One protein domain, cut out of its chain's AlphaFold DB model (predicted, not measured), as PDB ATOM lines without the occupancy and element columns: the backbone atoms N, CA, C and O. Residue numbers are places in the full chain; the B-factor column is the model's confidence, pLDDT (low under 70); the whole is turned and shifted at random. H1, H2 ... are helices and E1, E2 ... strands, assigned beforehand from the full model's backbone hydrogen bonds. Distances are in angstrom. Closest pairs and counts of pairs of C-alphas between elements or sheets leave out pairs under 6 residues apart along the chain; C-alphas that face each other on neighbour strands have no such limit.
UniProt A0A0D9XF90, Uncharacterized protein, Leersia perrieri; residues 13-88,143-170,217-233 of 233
ATOM      1  N   THR A  13      61.687   2.163  20.854       75.44
ATOM      2  CA  THR A  13      62.382   2.817  19.753       75.44
ATOM      3  C   THR A  13      63.846   2.445  19.879       75.44
ATOM      4  O   THR A  13      64.401   2.506  20.973       75.44
ATOM      5  N   MET A  14      64.443   2.003  18.782       88.00
ATOM      6  CA  MET A  14      65.866   1.713  18.707       88.00
ATOM      7  C   MET A  14      66.624   2.973  18.290       88.00
ATOM      8  O   MET A  14      66.115   3.727  17.459       88.00
ATOM      9  N   THR A  15      67.835   3.195  18.801       91.25
ATOM     10  CA  THR A  15      68.640   4.364  18.403       91.25
ATOM     11  C   THR A  15      69.865   3.962  17.596       91.25
ATOM     12  O   THR A  15      70.678   3.151  18.032       91.25
ATOM     13  N   PHE A  16      70.054   4.582  16.435       93.06
ATOM     14  CA  PHE A  16      71.324   4.572  15.718       93.06
ATOM     15  C   PHE A  16      72.142   5.802  16.108       93.06
ATOM     16  O   PHE A  16      71.744   6.927  15.823       93.06
ATOM     17  N   THR A  17      73.303   5.599  16.720       92.94
ATOM     18  CA  THR A  17      74.307   6.639  16.954       92.94
ATOM     19  C   THR A  17      75.311   6.611  15.810       92.94
ATOM     20  O   THR A  17      76.094   5.673  15.687       92.94
ATOM     21  N   ILE A  18      75.280   7.623  14.951       93.38
ATOM     22  CA  ILE A  18      76.105   7.722  13.747       93.38
ATOM     23  C   ILE A  18      77.211   8.743  13.998       93.38
ATOM     24  O   ILE A  18      76.911   9.906  14.246       93.38
ATOM     25  N   SER A  19      78.472   8.319  13.926       92.06
ATOM     26  CA  SER A  19      79.640   9.165  14.208       92.06
ATOM     27  C   SER A  19      80.593   9.227  13.020       92.06
ATOM     28  O   SER A  19      80.883   8.200  12.398       92.06
ATOM     29  N   ASN A  20      81.103  10.421  12.725       91.25
ATOM     30  CA  ASN A  20      82.109  10.640  11.691       91.25
ATOM     31  C   ASN A  20      83.492  10.854  12.315       91.25
ATOM     32  O   ASN A  20      83.780  11.926  12.837       91.25
ATOM     33  N   TYR A  21      84.373   9.865  12.202       86.81
ATOM     34  CA  TYR A  21      85.778   9.999  12.590       86.81
ATOM     35  C   TYR A  21      86.701  10.278  11.398       86.81
ATOM     36  O   TYR A  21      87.922  10.328  11.555       86.81
ATOM     37  N   CYS A  22      86.151  10.457  10.196       83.75
ATOM     38  CA  CYS A  22      86.946  10.816   9.030       83.75
ATOM     39  C   CYS A  22      87.488  12.248   9.199       83.75
ATOM     40  O   CYS A  22      86.805  13.097   9.774       83.75
ATOM     41  N   PRO A  23      88.669  12.577   8.645       85.50
ATOM     42  CA  PRO A  23      89.237  13.929   8.712       85.50
ATOM     43  C   PRO A  23      88.528  14.937   7.784       85.50
ATOM     44  O   PRO A  23      89.022  16.040   7.564       85.50
ATOM     45  N   HIS A  24      87.395  14.555   7.195       83.25
ATOM     46  CA  HIS A  24      86.624  15.329   6.229       83.25
ATOM     47  C   HIS A  24      85.118  15.119   6.461       83.25
ATOM     48  O   HIS A  24      84.722  14.108   7.055       83.25
ATOM     49  N   PRO A  25      84.255  16.035   5.978       84.69
ATOM     50  CA  PRO A  25      82.815  15.838   6.049       84.69
ATOM     51  C   PRO A  25      82.375  14.601   5.264       84.69
ATOM     52  O   PRO A  25      82.979  14.220   4.252       84.69
ATOM     53  N   ILE A  26      81.288  14.001   5.736       86.31
ATOM     54  CA  ILE A  26      80.577  12.920   5.059       86.31
ATOM     55  C   ILE A  26      79.093  13.266   4.957       86.31
ATOM     56  O   ILE A  26      78.588  14.151   5.649       86.31
ATOM     57  N   TRP A  27      78.379  12.544   4.097       90.50
ATOM     58  CA  TRP A  27      76.937  12.688   3.950       90.50
ATOM     59  C   TRP A  27      76.236  11.352   4.146       90.50
ATOM     60  O   TRP A  27      75.997  10.651   3.148       90.50
ATOM     61  N   PRO A  28      75.930  10.974   5.404       91.50
ATOM     62  CA  PRO A  28      75.213   9.751   5.685       91.50
ATOM     63  C   PRO A  28      73.848   9.751   5.002       91.50
ATOM     64  O   PRO A  28      73.192  10.789   4.890       91.50
ATOM     65  N   GLY A  29      73.448   8.586   4.510       90.00
ATOM     66  CA  GLY A  29      72.156   8.333   3.894       90.00
ATOM     67  C   GLY A  29      71.474   7.154   4.563       90.00
ATOM     68  O   GLY A  29      72.143   6.235   5.044       90.00
ATOM     69  N   THR A  30      70.146   7.188   4.595       91.44
ATOM     70  CA  THR A  30      69.332   6.079   5.097       91.44
ATOM     71  C   THR A  30      68.272   5.702   4.072       91.44
ATOM     72  O   THR A  30      67.792   6.539   3.304       91.44
ATOM     73  N   LEU A  31      67.931   4.417   4.030       89.94
ATOM     74  CA  LEU A  31      66.861   3.903   3.187       89.94
ATOM     75  C   LEU A  31      66.148   2.778   3.914       89.94
ATOM     76  O   LEU A  31      66.747   1.735   4.182       89.94
ATOM     77  N   ALA A  32      64.867   2.983   4.198       91.12
ATOM     78  CA  ALA A  32      64.025   1.931   4.745       91.12
ATOM     79  C   ALA A  32      63.809   0.791   3.739       91.12
ATOM     80  O   ALA A  32      63.675   1.007   2.529       91.12
ATOM     81  N   GLY A  33      63.775  -0.427   4.265       88.75
ATOM     82  CA  GLY A  33      63.389  -1.633   3.552       88.75
ATOM     83  C   GLY A  33      61.875  -1.722   3.368       88.75
ATOM     84  O   GLY A  33      61.096  -0.981   3.974       88.75
ATOM     85  N   ALA A  34      61.452  -2.660   2.520       86.50
ATOM     86  CA  ALA A  34      60.039  -2.890   2.244       86.50
ATOM     87  C   ALA A  34      59.254  -3.160   3.542       86.50
ATOM     88  O   ALA A  34      59.669  -3.965   4.370       86.50
ATOM     89  N   GLY A  35      58.115  -2.483   3.704       87.69
ATOM     90  CA  GLY A  35      57.238  -2.651   4.866       87.69
ATOM     91  C   GLY A  35      57.637  -1.860   6.116       87.69
ATOM     92  O   GLY A  35      56.953  -1.976   7.127       87.69
ATOM     93  N   THR A  36      58.686  -1.032   6.062       88.75
ATOM     94  CA  THR A  36      59.116  -0.190   7.194       88.75
ATOM     95  C   THR A  36      59.136   1.294   6.810       88.75
ATOM     96  O   THR A  36      59.342   1.621   5.637       88.75
ATOM     97  N   PRO A  37      58.875   2.221   7.750       90.88
ATOM     98  CA  PRO A  37      58.861   3.648   7.446       90.88
ATOM     99  C   PRO A  37      60.280   4.201   7.262       90.88
ATOM    100  O   PRO A  37      61.244   3.696   7.845       90.88
ATOM    101  N   GLN A  38      60.404   5.280   6.484       91.88
ATOM    102  CA  GLN A  38      61.642   6.062   6.440       91.88
ATOM    103  C   GLN A  38      61.937   6.654   7.820       91.88
ATOM    104  O   GLN A  38      61.023   6.989   8.575       91.88
ATOM    105  N   LEU A  39      63.225   6.781   8.138       91.44
ATOM    106  CA  LEU A  39      63.664   7.476   9.344       91.44
ATOM    107  C   LEU A  39      63.423   8.988   9.201       91.44
ATOM    108  O   LEU A  39      63.068   9.479   8.129       91.44
ATOM    109  N   SER A  40      63.642   9.740  10.282       91.12
ATOM    110  CA  SER A  40      63.441  11.198  10.309       91.12
ATOM    111  C   SER A  40      64.272  11.966   9.270       91.12
ATOM    112  O   SER A  40      63.920  13.088   8.915       91.12
ATOM    113  N   THR A  41      65.351  11.366   8.763       89.38
ATOM    114  CA  THR A  41      66.154  11.881   7.652       89.38
ATOM    115  C   THR A  41      66.629  10.747   6.744       89.38
ATOM    116  O   THR A  41      67.016   9.674   7.214       89.38
ATOM    117  N   THR A  42      66.629  10.996   5.434       88.38
ATOM    118  CA  THR A  42      67.164  10.090   4.402       88.38
ATOM    119  C   THR A  42      68.560  10.500   3.932       88.38
ATOM    120  O   THR A  42      69.230   9.738   3.234       88.38
ATOM    121  N   GLY A  43      69.030  11.681   4.343       87.19
ATOM    122  CA  GLY A  43      70.350  12.194   4.014       87.19
ATOM    123  C   GLY A  43      70.676  13.474   4.775       87.19
ATOM    124  O   GLY A  43      69.847  14.375   4.863       87.19
ATOM    125  N   PHE A  44      71.886  13.572   5.311       89.75
ATOM    126  CA  PHE A  44      72.348  14.759   6.034       89.75
ATOM    127  C   PHE A  44      73.856  14.931   5.874       89.75
ATOM    128  O   PHE A  44      74.539  13.991   5.478       89.75
ATOM    129  N   ARG A  45      74.367  16.138   6.126       91.00
ATOM    130  CA  ARG A  45      75.808  16.406   6.227       91.00
ATOM    131  C   ARG A  45      76.251  16.160   7.667       91.00
ATOM    132  O   ARG A  45      75.511  16.508   8.581       91.00
ATOM    133  N   LEU A  46      77.423  15.562   7.844       92.81
ATOM    134  CA  LEU A  46      78.028  15.310   9.148       92.81
ATOM    135  C   LEU A  46      79.509  15.714   9.088       92.81
ATOM    136  O   LEU A  46      80.269  15.149   8.289       92.81
ATOM    137  N   GLU A  47      79.917  16.708   9.878       94.00
ATOM    138  CA  GLU A  47      81.306  17.182   9.920       94.00
ATOM    139  C   GLU A  47      82.243  16.165  10.577       94.00
ATOM    140  O   GLU A  47      81.818  15.189  11.196       94.00
ATOM    141  N   ALA A  48      83.550  16.381  10.421       90.75
ATOM    142  CA  ALA A  48      84.563  15.599  11.120       90.75
ATOM    143  C   ALA A  48      84.400  15.741  12.645       90.75
ATOM    144  O   ALA A  48      84.351  16.852  13.171       90.75
ATOM    145  N   GLY A  49      84.339  14.611  13.348       90.25
ATOM    146  CA  GLY A  49      84.158  14.539  14.799       90.25
ATOM    147  C   GLY A  49      82.710  14.652  15.283       90.25
ATOM    148  O   GLY A  49      82.479  14.538  16.485       90.25
ATOM    149  N   GLU A  50      81.734  14.862  14.394       95.44
ATOM    150  CA  GLU A  50      80.329  14.966  14.789       95.44
ATOM    151  C   GLU A  50      79.646  13.605  14.962       95.44
ATOM    152  O   GLU A  50      79.965  12.610  14.299       95.44
ATOM    153  N   THR A  51      78.633  13.607  15.830       94.88
ATOM    154  CA  THR A  51      77.766  12.466  16.117       94.88
ATOM    155  C   THR A  51      76.302  12.893  16.063       94.88
ATOM    156  O   THR A  51      75.923  13.915  16.631       94.88
ATOM    157  N   VAL A  52      75.464  12.078  15.422       95.06
ATOM    158  CA  VAL A  52      74.005  12.251  15.350       95.06
ATOM    159  C   VAL A  52      73.308  10.984  15.833       95.06
ATOM    160  O   VAL A  52      73.756   9.873  15.558       95.06
ATOM    161  N   GLN A  53      72.182  11.150  16.522       94.75
ATOM    162  CA  GLN A  53      71.307  10.051  16.922       94.75
ATOM    163  C   GLN A  53      70.046  10.029  16.061       94.75
ATOM    164  O   GLN A  53      69.356  11.040  15.932       94.75
ATOM    165  N   LEU A  54      69.736   8.867  15.490       92.75
ATOM    166  CA  LEU A  54      68.523   8.622  14.721       92.75
ATOM    167  C   LEU A  54      67.680   7.552  15.403       92.75
ATOM    168  O   LEU A  54      68.105   6.411  15.564       92.75
ATOM    169  N   ALA A  55      66.463   7.931  15.765       93.12
ATOM    170  CA  ALA A  55      65.455   7.020  16.277       93.12
ATOM    171  C   ALA A  55      64.852   6.183  15.137       93.12
ATOM    172  O   ALA A  55      64.465   6.725  14.099       93.12
ATOM    173  N   ALA A  56      64.735   4.878  15.355       91.62
ATOM    174  CA  ALA A  56      64.103   3.923  14.459       91.62
ATOM    175  C   ALA A  56      62.989   3.158  15.194       91.62
ATOM    176  O   ALA A  56      63.161   2.773  16.354       91.62
ATOM    177  N   PRO A  57      61.835   2.921  14.550       89.81
ATOM    178  CA  PRO A  57      60.770   2.145  15.171       89.81
ATOM    179  C   PRO A  57      61.201   0.691  15.402       89.81
ATOM    180  O   PRO A  57      62.059   0.162  14.693       89.81
ATOM    181  N   ALA A  58      60.572   0.022  16.372       84.88
ATOM    182  CA  ALA A  58      60.737  -1.419  16.558       84.88
ATOM    183  C   ALA A  58      60.502  -2.176  15.239       84.88
ATOM    184  O   ALA A  58      59.538  -1.902  14.522       84.88
ATOM    185  N   GLY A  59      61.376  -3.138  14.941       85.00
ATOM    186  CA  GLY A  59      61.294  -3.941  13.718       85.00
ATOM    187  C   GLY A  59      61.669  -3.187  12.439       85.00
ATOM    188  O   GLY A  59      61.378  -3.669  11.345       85.00
ATOM    189  N   TRP A  60      62.288  -2.006  12.545       90.56
ATOM    190  CA  TRP A  60      62.814  -1.317  11.372       90.56
ATOM    191  C   TRP A  60      63.856  -2.177  10.649       90.56
ATOM    192  O   TRP A  60      64.670  -2.857  11.263       90.56
ATOM    193  N   SER A  61      63.845  -2.117   9.323       89.44
ATOM    194  CA  SER A  61      64.812  -2.780   8.458       89.44
ATOM    195  C   SER A  61      65.211  -1.792   7.382       89.44
ATOM    196  O   SER A  61      64.376  -1.041   6.882       89.44
ATOM    197  N   GLY A  62      66.483  -1.764   7.013       90.75
ATOM    198  CA  GLY A  62      66.953  -0.820   6.018       90.75
ATOM    199  C   GLY A  62      68.462  -0.796   5.902       90.75
ATOM    200  O   GLY A  62      69.157  -1.719   6.323       90.75
ATOM    201  N   ARG A  63      68.956   0.270   5.278       89.75
ATOM    202  CA  ARG A  63      70.374   0.487   5.000       89.75
ATOM    203  C   ARG A  63      70.798   1.861   5.482       89.75
ATOM    204  O   ARG A  63      70.040   2.823   5.349       89.75
ATOM    205  N   ILE A  64      72.025   1.941   5.984       91.50
ATOM    206  CA  ILE A  64      72.703   3.187   6.341       91.50
ATOM    207  C   ILE A  64      74.089   3.154   5.691       91.50
ATOM    208  O   ILE A  64      74.795   2.151   5.787       91.50
ATOM    209  N   TRP A  65      74.462   4.225   4.996       89.81
ATOM    210  CA  TRP A  65      75.758   4.374   4.319       89.81
ATOM    211  C   TRP A  65      76.234   5.824   4.417       89.81
ATOM    212  O   TRP A  65      75.491   6.680   4.890       89.81
ATOM    213  N   ALA A  66      77.447   6.122   3.951       86.06
ATOM    214  CA  ALA A  66      77.939   7.492   3.824       86.06
ATOM    215  C   ALA A  66      78.459   7.777   2.419       86.06
ATOM    216  O   ALA A  66      79.051   6.916   1.771       86.06
ATOM    217  N   ARG A  67      78.232   9.011   1.964       83.06
ATOM    218  CA  ARG A  67      78.840   9.574   0.755       83.06
ATOM    219  C   ARG A  67      79.987  10.501   1.150       83.06
ATOM    220  O   ARG A  67      79.945  11.116   2.215       83.06
ATOM    221  N   THR A  68      80.977  10.636   0.281       77.81
ATOM    222  CA  THR A  68      82.111  11.558   0.429       77.81
ATOM    223  C   THR A  68      82.210  12.443  -0.811       77.81
ATOM    224  O   THR A  68      81.576  12.152  -1.820       77.81
ATOM    225  N   GLY A  69      82.955  13.550  -0.731       70.25
ATOM    226  CA  GLY A  69      83.240  14.396  -1.898       70.25
ATOM    227  C   GLY A  69      82.035  15.124  -2.503       70.25
ATOM    228  O   GLY A  69      82.119  15.554  -3.647       70.25
ATOM    229  N   CYS A  70      80.924  15.252  -1.768       68.56
ATOM    230  CA  CYS A  70      79.692  15.817  -2.302       68.56
ATOM    231  C   CYS A  70      79.699  17.351  -2.385       68.56
ATOM    232  O   CYS A  70      79.955  18.042  -1.399       68.56
ATOM    233  N   VAL A  71      79.318  17.865  -3.551       65.19
ATOM    234  CA  VAL A  71      78.968  19.255  -3.842       65.19
ATOM    235  C   VAL A  71      77.470  19.296  -4.135       65.19
ATOM    236  O   VAL A  71      76.966  18.508  -4.936       65.19
ATOM    237  N   PHE A  72      76.748  20.196  -3.474       64.31
ATOM    238  CA  PHE A  72      75.306  20.385  -3.651       64.31
ATOM    239  C   PHE A  72      75.049  21.743  -4.299       64.31
ATOM    240  O   PHE A  72      75.809  22.686  -4.062       64.31
ATOM    241  N   ASP A  73      74.007  21.848  -5.123       61.50
ATOM    242  CA  ASP A  73      73.518  23.150  -5.582       61.50
ATOM    243  C   ASP A  73      72.788  23.899  -4.454       61.50
ATOM    244  O   ASP A  73      72.589  23.384  -3.349       61.50
ATOM    245  N   GLY A  74      72.388  25.143  -4.736       53.44
ATOM    246  CA  GLY A  74      71.600  25.966  -3.815       53.44
ATOM    247  C   GLY A  74      70.235  25.370  -3.444       53.44
ATOM    248  O   GLY A  74      69.656  25.806  -2.452       53.44
ATOM    249  N   ASP A  75      69.763  24.358  -4.180       62.69
ATOM    250  CA  ASP A  75      68.502  23.648  -3.939       62.69
ATOM    251  C   ASP A  75      68.699  22.360  -3.110       62.69
ATOM    252  O   ASP A  75      67.738  21.649  -2.801       62.69
ATOM    253  N   GLY A  76      69.939  22.046  -2.713       53.91
ATOM    254  CA  GLY A  76      70.271  20.867  -1.914       53.91
ATOM    255  C   GLY A  76      70.285  19.556  -2.707       53.91
ATOM    256  O   GLY A  76      70.416  18.481  -2.108       53.91
ATOM    257  N   ALA A  77      70.190  19.608  -4.038       54.94
ATOM    258  CA  ALA A  77      70.425  18.449  -4.883       54.94
ATOM    259  C   ALA A  77      71.941  18.229  -5.033       54.94
ATOM    260  O   ALA A  77      72.719  19.151  -5.270       54.94
ATOM    261  N   GLY A  78      72.388  16.985  -4.837       57.19
ATOM    262  CA  GLY A  78      73.797  16.625  -5.005       57.19
ATOM    263  C   GLY A  78      74.184  16.734  -6.475       57.19
ATOM    264  O   GLY A  78      73.715  15.933  -7.285       57.19
ATOM    265  N   LEU A  79      75.015  17.719  -6.806       48.16
ATOM    266  CA  LEU A  79      75.524  17.962  -8.154       48.16
ATOM    267  C   LEU A  79      76.604  16.942  -8.524       48.16
ATOM    268  O   LEU A  79      76.629  16.450  -9.651       48.16
ATOM    269  N   ASP A  80      77.473  16.611  -7.570       57.03
ATOM    270  CA  ASP A  80      78.580  15.680  -7.764       57.03
ATOM    271  C   ASP A  80      79.068  15.150  -6.413       57.03
ATOM    272  O   ASP A  80      79.172  15.933  -5.481       57.03
ATOM    273  N   CYS A  81      79.368  13.856  -6.289       60.72
ATOM    274  CA  CYS A  81      80.089  13.294  -5.138       60.72
ATOM    275  C   CYS A  81      81.440  12.662  -5.552       60.72
ATOM    276  O   CYS A  81      82.045  11.929  -4.774       60.72
ATOM    277  N   GLY A  82      81.924  12.914  -6.776       54.56
ATOM    278  CA  GLY A  82      83.018  12.181  -7.414       54.56
ATOM    279  C   GLY A  82      84.280  13.002  -7.692       54.56
ATOM    280  O   GLY A  82      84.503  13.450  -8.809       54.56
ATOM    281  N   GLY A  83      85.196  13.072  -6.723       49.00
ATOM    282  CA  GLY A  83      86.544  13.646  -6.885       49.00
ATOM    283  C   GLY A  83      87.588  12.718  -7.540       49.00
ATOM    284  O   GLY A  83      88.730  12.687  -7.092       49.00
ATOM    285  N   GLY A  84      87.218  11.936  -8.563       50.50
ATOM    286  CA  GLY A  84      88.071  10.897  -9.171       50.50
ATOM    287  C   GLY A  84      87.802   9.485  -8.627       50.50
ATOM    288  O   GLY A  84      86.766   9.246  -8.016       50.50
ATOM    289  N   ALA A  85      88.709   8.530  -8.875       48.41
ATOM    290  CA  ALA A  85      88.599   7.151  -8.386       48.41
ATOM    291  C   ALA A  85      88.697   7.099  -6.848       48.41
ATOM    292  O   ALA A  85      89.795   7.043  -6.300       48.41
ATOM    293  N   ILE A  86      87.553   7.133  -6.162       63.72
ATOM    294  CA  ILE A  86      87.467   7.270  -4.693       63.72
ATOM    295  C   ILE A  86      86.836   6.055  -3.991       63.72
ATOM    296  O   ILE A  86      86.681   6.070  -2.773       63.72
ATOM    297  N   ALA A  87      86.464   5.005  -4.736       68.94
ATOM    298  CA  ALA A  87      85.871   3.781  -4.192       68.94
ATOM    299  C   ALA A  87      86.185   2.533  -5.043       68.94
ATOM    300  O   ALA A  87      86.492   2.621  -6.236       68.94
ATOM    301  N   CYS A  88      86.070   1.353  -4.423       67.00
ATOM    302  CA  CYS A  88      86.177   0.053  -5.088       67.00
ATOM    303  C   CYS A  88      84.784  -0.515  -5.380       67.00
ATOM    304  O   CYS A  88      83.998  -0.726  -4.457       67.00
ATOM    305  N   LYS A 143      70.374  -9.049  20.122       82.50
ATOM    306  CA  LYS A 143      69.324  -8.258  20.762       82.50
ATOM    307  C   LYS A 143      69.960  -6.976  21.288       82.50
ATOM    308  O   LYS A 143      70.652  -7.013  22.304       82.50
ATOM    309  N   ALA A 144      69.726  -5.867  20.603       81.19
ATOM    310  CA  ALA A 144      70.231  -4.559  20.997       81.19
ATOM    311  C   ALA A 144      69.122  -3.510  20.925       81.19
ATOM    312  O   ALA A 144      68.223  -3.594  20.091       81.19
ATOM    313  N   TYR A 145      69.201  -2.540  21.831       82.00
ATOM    314  CA  TYR A 145      68.306  -1.382  21.875       82.00
ATOM    315  C   TYR A 145      68.925  -0.167  21.185       82.00
ATOM    316  O   TYR A 145      68.203   0.705  20.719       82.00
ATOM    317  N   ASP A 146      70.252  -0.152  21.057       85.25
ATOM    318  CA  ASP A 146      71.005   0.920  20.428       85.25
ATOM    319  C   ASP A 146      72.147   0.336  19.596       85.25
ATOM    320  O   ASP A 146      72.741  -0.689  19.943       85.25
ATOM    321  N   TYR A 147      72.457   1.008  18.493       87.44
ATOM    322  CA  TYR A 147      73.511   0.643  17.557       87.44
ATOM    323  C   TYR A 147      74.427   1.837  17.350       87.44
ATOM    324  O   TYR A 147      73.964   2.966  17.216       87.44
ATOM    325  N   THR A 148      75.733   1.591  17.279       88.12
ATOM    326  CA  THR A 148      76.709   2.616  16.900       88.12
ATOM    327  C   THR A 148      77.243   2.321  15.507       88.12
ATOM    328  O   THR A 148      77.717   1.220  15.241       88.12
ATOM    329  N   ILE A 149      77.170   3.315  14.626       89.75
ATOM    330  CA  ILE A 149      77.727   3.291  13.276       89.75
ATOM    331  C   ILE A 149      78.837   4.335  13.241       89.75
ATOM    332  O   ILE A 149      78.579   5.532  13.344       89.75
ATOM    333  N   ALA A 150      80.078   3.880  13.115       87.62
ATOM    334  CA  ALA A 150      81.249   4.745  13.091       87.62
ATOM    335  C   ALA A 150      81.899   4.715  11.707       87.62
ATOM    336  O   ALA A 150      82.339   3.665  11.240       87.62
ATOM    337  N   PHE A 151      81.986   5.874  11.060       86.31
ATOM    338  CA  PHE A 151      82.730   6.041   9.814       86.31
ATOM    339  C   PHE A 151      84.181   6.417  10.115       86.31
ATOM    340  O   PHE A 151      84.423   7.258  10.977       86.31
ATOM    341  N   CYS A 152      85.132   5.795   9.406       83.38
ATOM    342  CA  CYS A 152      86.579   5.940   9.619       83.38
ATOM    343  C   CYS A 152      87.017   5.695  11.073       83.38
ATOM    344  O   CYS A 152      87.796   6.472  11.620       83.38
ATOM    345  N   LEU A 153      86.487   4.637  11.701       79.25
ATOM    346  CA  LEU A 153      86.759   4.316  13.101       79.25
ATOM    347  C   LEU A 153      88.273   4.387  13.403       79.25
ATOM    348  O   LEU A 153      89.046   3.666  12.763       79.25
ATOM    349  N   PRO A 154      88.711   5.222  14.364       65.56
ATOM    350  CA  PRO A 154      90.115   5.323  14.713       65.56
ATOM    351  C   PRO A 154      90.521   4.044  15.440       65.56
ATOM    352  O   PRO A 154      89.956   3.695  16.472       65.56
ATOM    353  N   THR A 155      91.509   3.331  14.910       63.53
ATOM    354  CA  THR A 155      92.067   2.135  15.561       63.53
ATOM    355  C   THR A 155      93.043   2.485  16.683       63.53
ATOM    356  O   THR A 155      93.326   1.654  17.545       63.53
ATOM    357  N   SER A 156      93.510   3.736  16.721       58.38
ATOM    358  CA  SER A 156      94.390   4.292  17.745       58.38
ATOM    359  C   SER A 156      93.737   4.222  19.131       58.38
ATOM    360  O   SER A 156      92.887   5.041  19.470       58.38
ATOM    361  N   GLY A 157      94.137   3.241  19.944       54.78
ATOM    362  CA  GLY A 157      93.651   3.066  21.320       54.78
ATOM    363  C   GLY A 157      92.521   2.045  21.497       54.78
ATOM    364  O   GLY A 157      92.090   1.825  22.629       54.78
ATOM    365  N   ILE A 158      92.075   1.377  20.428       62.81
ATOM    366  CA  ILE A 158      91.174   0.220  20.519       62.81
ATOM    367  C   ILE A 158      92.028  -1.050  20.631       62.81
ATOM    368  O   ILE A 158      93.028  -1.198  19.930       62.81
ATOM    369  N   LYS A 159      91.657  -1.994  21.508       63.00
ATOM    370  CA  LYS A 159      92.343  -3.296  21.567       63.00
ATOM    371  C   LYS A 159      92.228  -3.996  20.216       63.00
ATOM    372  O   LYS A 159      91.159  -3.984  19.617       63.00
ATOM    373  N   LYS A 160      93.280  -4.691  19.779       62.19
ATOM    374  CA  LYS A 160      93.295  -5.451  18.513       62.19
ATOM    375  C   LYS A 160      92.078  -6.374  18.362       62.19
ATOM    376  O   LYS A 160      91.445  -6.363  17.317       62.19
ATOM    377  N   SER A 161      91.680  -7.078  19.424       62.06
ATOM    378  CA  SER A 161      90.464  -7.908  19.443       62.06
ATOM    379  C   SER A 161      89.182  -7.126  19.164       62.06
ATOM    380  O   SER A 161      88.303  -7.619  18.462       62.06
ATOM    381  N   ASP A 162      89.082  -5.908  19.690       62.06
ATOM    382  CA  ASP A 162      87.887  -5.073  19.627       62.06
ATOM    383  C   ASP A 162      87.846  -4.318  18.290       62.06
ATOM    384  O   ASP A 162      86.796  -4.213  17.666       62.06
ATOM    385  N   ALA A 163      89.002  -3.891  17.775       62.38
ATOM    386  CA  ALA A 163      89.150  -3.328  16.436       62.38
ATOM    387  C   ALA A 163      88.843  -4.379  15.356       62.38
ATOM    388  O   ALA A 163      88.043  -4.118  14.459       62.38
ATOM    389  N   MET A 164      89.373  -5.601  15.497       60.47
ATOM    390  CA  MET A 164      88.988  -6.740  14.656       60.47
ATOM    391  C   MET A 164      87.504  -7.078  14.816       60.47
ATOM    392  O   MET A 164      86.848  -7.424  13.834       60.47
ATOM    393  N   PHE A 165      86.945  -6.960  16.027       62.19
ATOM    394  CA  PHE A 165      85.519  -7.182  16.247       62.19
ATOM    395  C   PHE A 165      84.655  -6.176  15.478       62.19
ATOM    396  O   PHE A 165      83.652  -6.557  14.876       62.19
ATOM    397  N   LEU A 166      85.081  -4.917  15.453       62.44
ATOM    398  CA  LEU A 166      84.424  -3.820  14.744       62.44
ATOM    399  C   LEU A 166      84.734  -3.798  13.236       62.44
ATOM    400  O   LEU A 166      84.276  -2.901  12.534       62.44
ATOM    401  N   GLY A 167      85.492  -4.779  12.726       55.19
ATOM    402  CA  GLY A 167      85.869  -4.869  11.313       55.19
ATOM    403  C   GLY A 167      86.883  -3.809  10.870       55.19
ATOM    404  O   GLY A 167      87.034  -3.575   9.672       55.19
ATOM    405  N   ALA A 168      87.571  -3.159  11.811       56.50
ATOM    406  CA  ALA A 168      88.570  -2.147  11.514       56.50
ATOM    407  C   ALA A 168      89.865  -2.784  10.987       56.50
ATOM    408  O   ALA A 168      90.347  -3.785  11.520       56.50
ATOM    409  N   GLN A 169      90.438  -2.176   9.948       52.38
ATOM    410  CA  GLN A 169      91.755  -2.542   9.431       52.38
ATOM    411  C   GLN A 169      92.827  -2.063  10.408       52.38
ATOM    412  O   GLN A 169      92.984  -0.859  10.612       52.38
ATOM    413  N   ILE A 170      93.563  -2.990  11.015       47.31
ATOM    414  CA  ILE A 170      94.722  -2.649  11.841       47.31
ATOM    415  C   ILE A 170      95.943  -2.697  10.929       47.31
ATOM    416  O   ILE A 170      96.401  -3.773  10.558       47.31
ATOM    417  N   SER A 217      79.668   9.316  -8.669       41.25
ATOM    418  CA  SER A 217      78.488  10.009  -9.178       41.25
ATOM    419  C   SER A 217      78.014   9.343 -10.467       41.25
ATOM    420  O   SER A 217      78.472   9.701 -11.544       41.25
ATOM    421  N   THR A 218      77.069   8.403 -10.358       36.78
ATOM    422  CA  THR A 218      75.998   8.278 -11.358       36.78
ATOM    423  C   THR A 218      74.721   7.800 -10.678       36.78
ATOM    424  O   THR A 218      74.697   6.847  -9.905       36.78
ATOM    425  N   ARG A 219      73.655   8.541 -10.961       33.12
ATOM    426  CA  ARG A 219      72.292   8.397 -10.466       33.12
ATOM    427  C   ARG A 219      71.668   7.036 -10.817       33.12
ATOM    428  O   ARG A 219      72.032   6.424 -11.812       33.12
ATOM    429  N   TYR A 220      70.605   6.734 -10.068       30.83
ATOM    430  CA  TYR A 220      69.548   5.728 -10.264       30.83
ATOM    431  C   TYR A 220      69.737   4.338  -9.639       30.83
ATOM    432  O   TYR A 220      70.398   3.461 -10.175       30.83
ATOM    433  N   PHE A 221      68.999   4.137  -8.537       36.53
ATOM    434  CA  PHE A 221      68.042   3.033  -8.383       36.53
ATOM    435  C   PHE A 221      68.453   1.700  -9.034       36.53
ATOM    436  O   PHE A 221      67.892   1.265 -10.039       36.53
ATOM    437  N   GLN A 222      69.344   0.973  -8.372       28.44
ATOM    438  CA  GLN A 222      69.211  -0.478  -8.290       28.44
ATOM    439  C   GLN A 222      68.959  -0.801  -6.810       28.44
ATOM    440  O   GLN A 222      69.850  -0.622  -5.984       28.44
ATOM    441  N   PRO A 223      67.727  -1.182  -6.414       31.95
ATOM    442  CA  PRO A 223      67.356  -1.393  -5.009       31.95
ATOM    443  C   PRO A 223      68.057  -2.581  -4.329       31.95
ATOM    444  O   PRO A 223      67.805  -2.853  -3.151       31.95
ATOM    445  N   TRP A 224      68.957  -3.247  -5.042       30.77
ATOM    446  CA  TRP A 224      69.640  -4.462  -4.658       30.77
ATOM    447  C   TRP A 224      71.128  -4.191  -4.818       30.77
ATOM    448  O   TRP A 224      71.542  -3.697  -5.858       30.77
ATOM    449  N   LEU A 225      71.908  -4.542  -3.800       40.19
ATOM    450  CA  LEU A 225      73.369  -4.500  -3.795       40.19
ATOM    451  C   LEU A 225      74.040  -3.209  -3.295       40.19
ATOM    452  O   LEU A 225      74.870  -2.609  -3.959       40.19
ATOM    453  N   LEU A 226      73.753  -2.873  -2.040       35.31
ATOM    454  CA  LEU A 226      74.763  -2.419  -1.075       35.31
ATOM    455  C   LEU A 226      74.307  -2.976   0.278       35.31
ATOM    456  O   LEU A 226      73.473  -2.395   0.970       35.31
ATOM    457  N   ILE A 227      74.726  -4.207   0.573       40.16
ATOM    458  CA  ILE A 227      74.258  -4.974   1.729       40.16
ATOM    459  C   ILE A 227      75.111  -4.599   2.945       40.16
ATOM    460  O   ILE A 227      76.140  -5.200   3.219       40.16
ATOM    461  N   LEU A 228      74.637  -3.611   3.694       35.53
ATOM    462  CA  LEU A 228      74.628  -3.697   5.152       35.53
ATOM    463  C   LEU A 228      73.172  -3.994   5.517       35.53
ATOM    464  O   LEU A 228      72.386  -3.093   5.795       35.53
ATOM    465  N   LEU A 229      72.777  -5.262   5.375       35.31
ATOM    466  CA  LEU A 229      71.507  -5.741   5.911       35.31
ATOM    467  C   LEU A 229      71.719  -5.957   7.405       35.31
ATOM    468  O   LEU A 229      72.185  -7.010   7.833       35.31
ATOM    469  N   VAL A 230      71.379  -4.947   8.200       35.25
ATOM    470  CA  VAL A 230      71.068  -5.187   9.606       35.25
ATOM    471  C   VAL A 230      69.677  -5.821   9.613       35.25
ATOM    472  O   VAL A 230      68.666  -5.122   9.575       35.25
ATOM    473  N   PHE A 231      69.613  -7.152   9.563       29.92
ATOM    474  CA  PHE A 231      68.370  -7.867   9.840       29.92
ATOM    475  C   PHE A 231      68.129  -7.823  11.349       29.92
ATOM    476  O   PHE A 231      68.828  -8.479  12.119       29.92
ATOM    477  N   LEU A 232      67.153  -7.016  11.760       33.50
ATOM    478  CA  LEU A 232      66.636  -6.988  13.122       33.50
ATOM    479  C   LEU A 232      65.429  -7.927  13.200       33.50
ATOM    480  O   LEU A 232      64.460  -7.738  12.464       33.50
ATOM    481  N   PHE A 233      65.503  -8.921  14.085       34.56
ATOM    482  CA  PHE A 233      64.356  -9.667  14.605       34.56
ATOM    483  C   PHE A 233      64.229  -9.381  16.100       34.56
ATOM    484  O   PHE A 233      65.284  -9.347  16.778       34.56
TER     485      PHE A 233
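Overview. This is residues 13 to 88, 143 to 170 and 217 to 233 of the 233 residues of an uncharacterized protein of Leersia perrieri (UniProt A0A0D9XF90). With little regular structure, two small sheets, E3-E1-E7, mixed, and E2-E4, antiparallel, stand partly face to face; H1, E5 and E6 lie outside them. The printed part has 121 residues with seven named strands, then one named helix, mostly strand, 43 residues in named elements. It is compact, radius of gyration of the C-alphas 15.4 A, spanning 41 by 38 by 25 A.

Along the chain. Find E1, residues 14 to 20, 19.8 A long, from C-alpha 14 at (65.866, 1.713, 18.707). Then find E3, 51 to 56; E7, 146 to 151; E2, 27 to 32; E4, 62 to 67; E5, 78 to 80; E6, 85 to 87; and H1, 160 to 165, ending at (85.519, -7.182, 16.247).

Arrangement. Look across inner strand E1: antiparallel E3 has N 54 and O 16 at 2.8 A, parallel E7 N 149 and O 17 at 2.8 A. In E2-E4, N 29 and O 65 are 2.8 A apart. The closest C-alphas of E4 and E7, Ala 66 and Phe 151, are 7.8 A apart. E5 and E6 pair with no named strand. H1, not on the E3-E1-E7 sheet, has every O i to N i+4 pair within hydrogen-bond range.

Size, cuts and confidence. Cuts span 32.0 A from C-alpha 88 to 143 and 29.4 A from 170 to 217. The E2 to E3 link is long. Residues 70 to 88, 154 to 170 and 217 to 233 have pLDDT under 70.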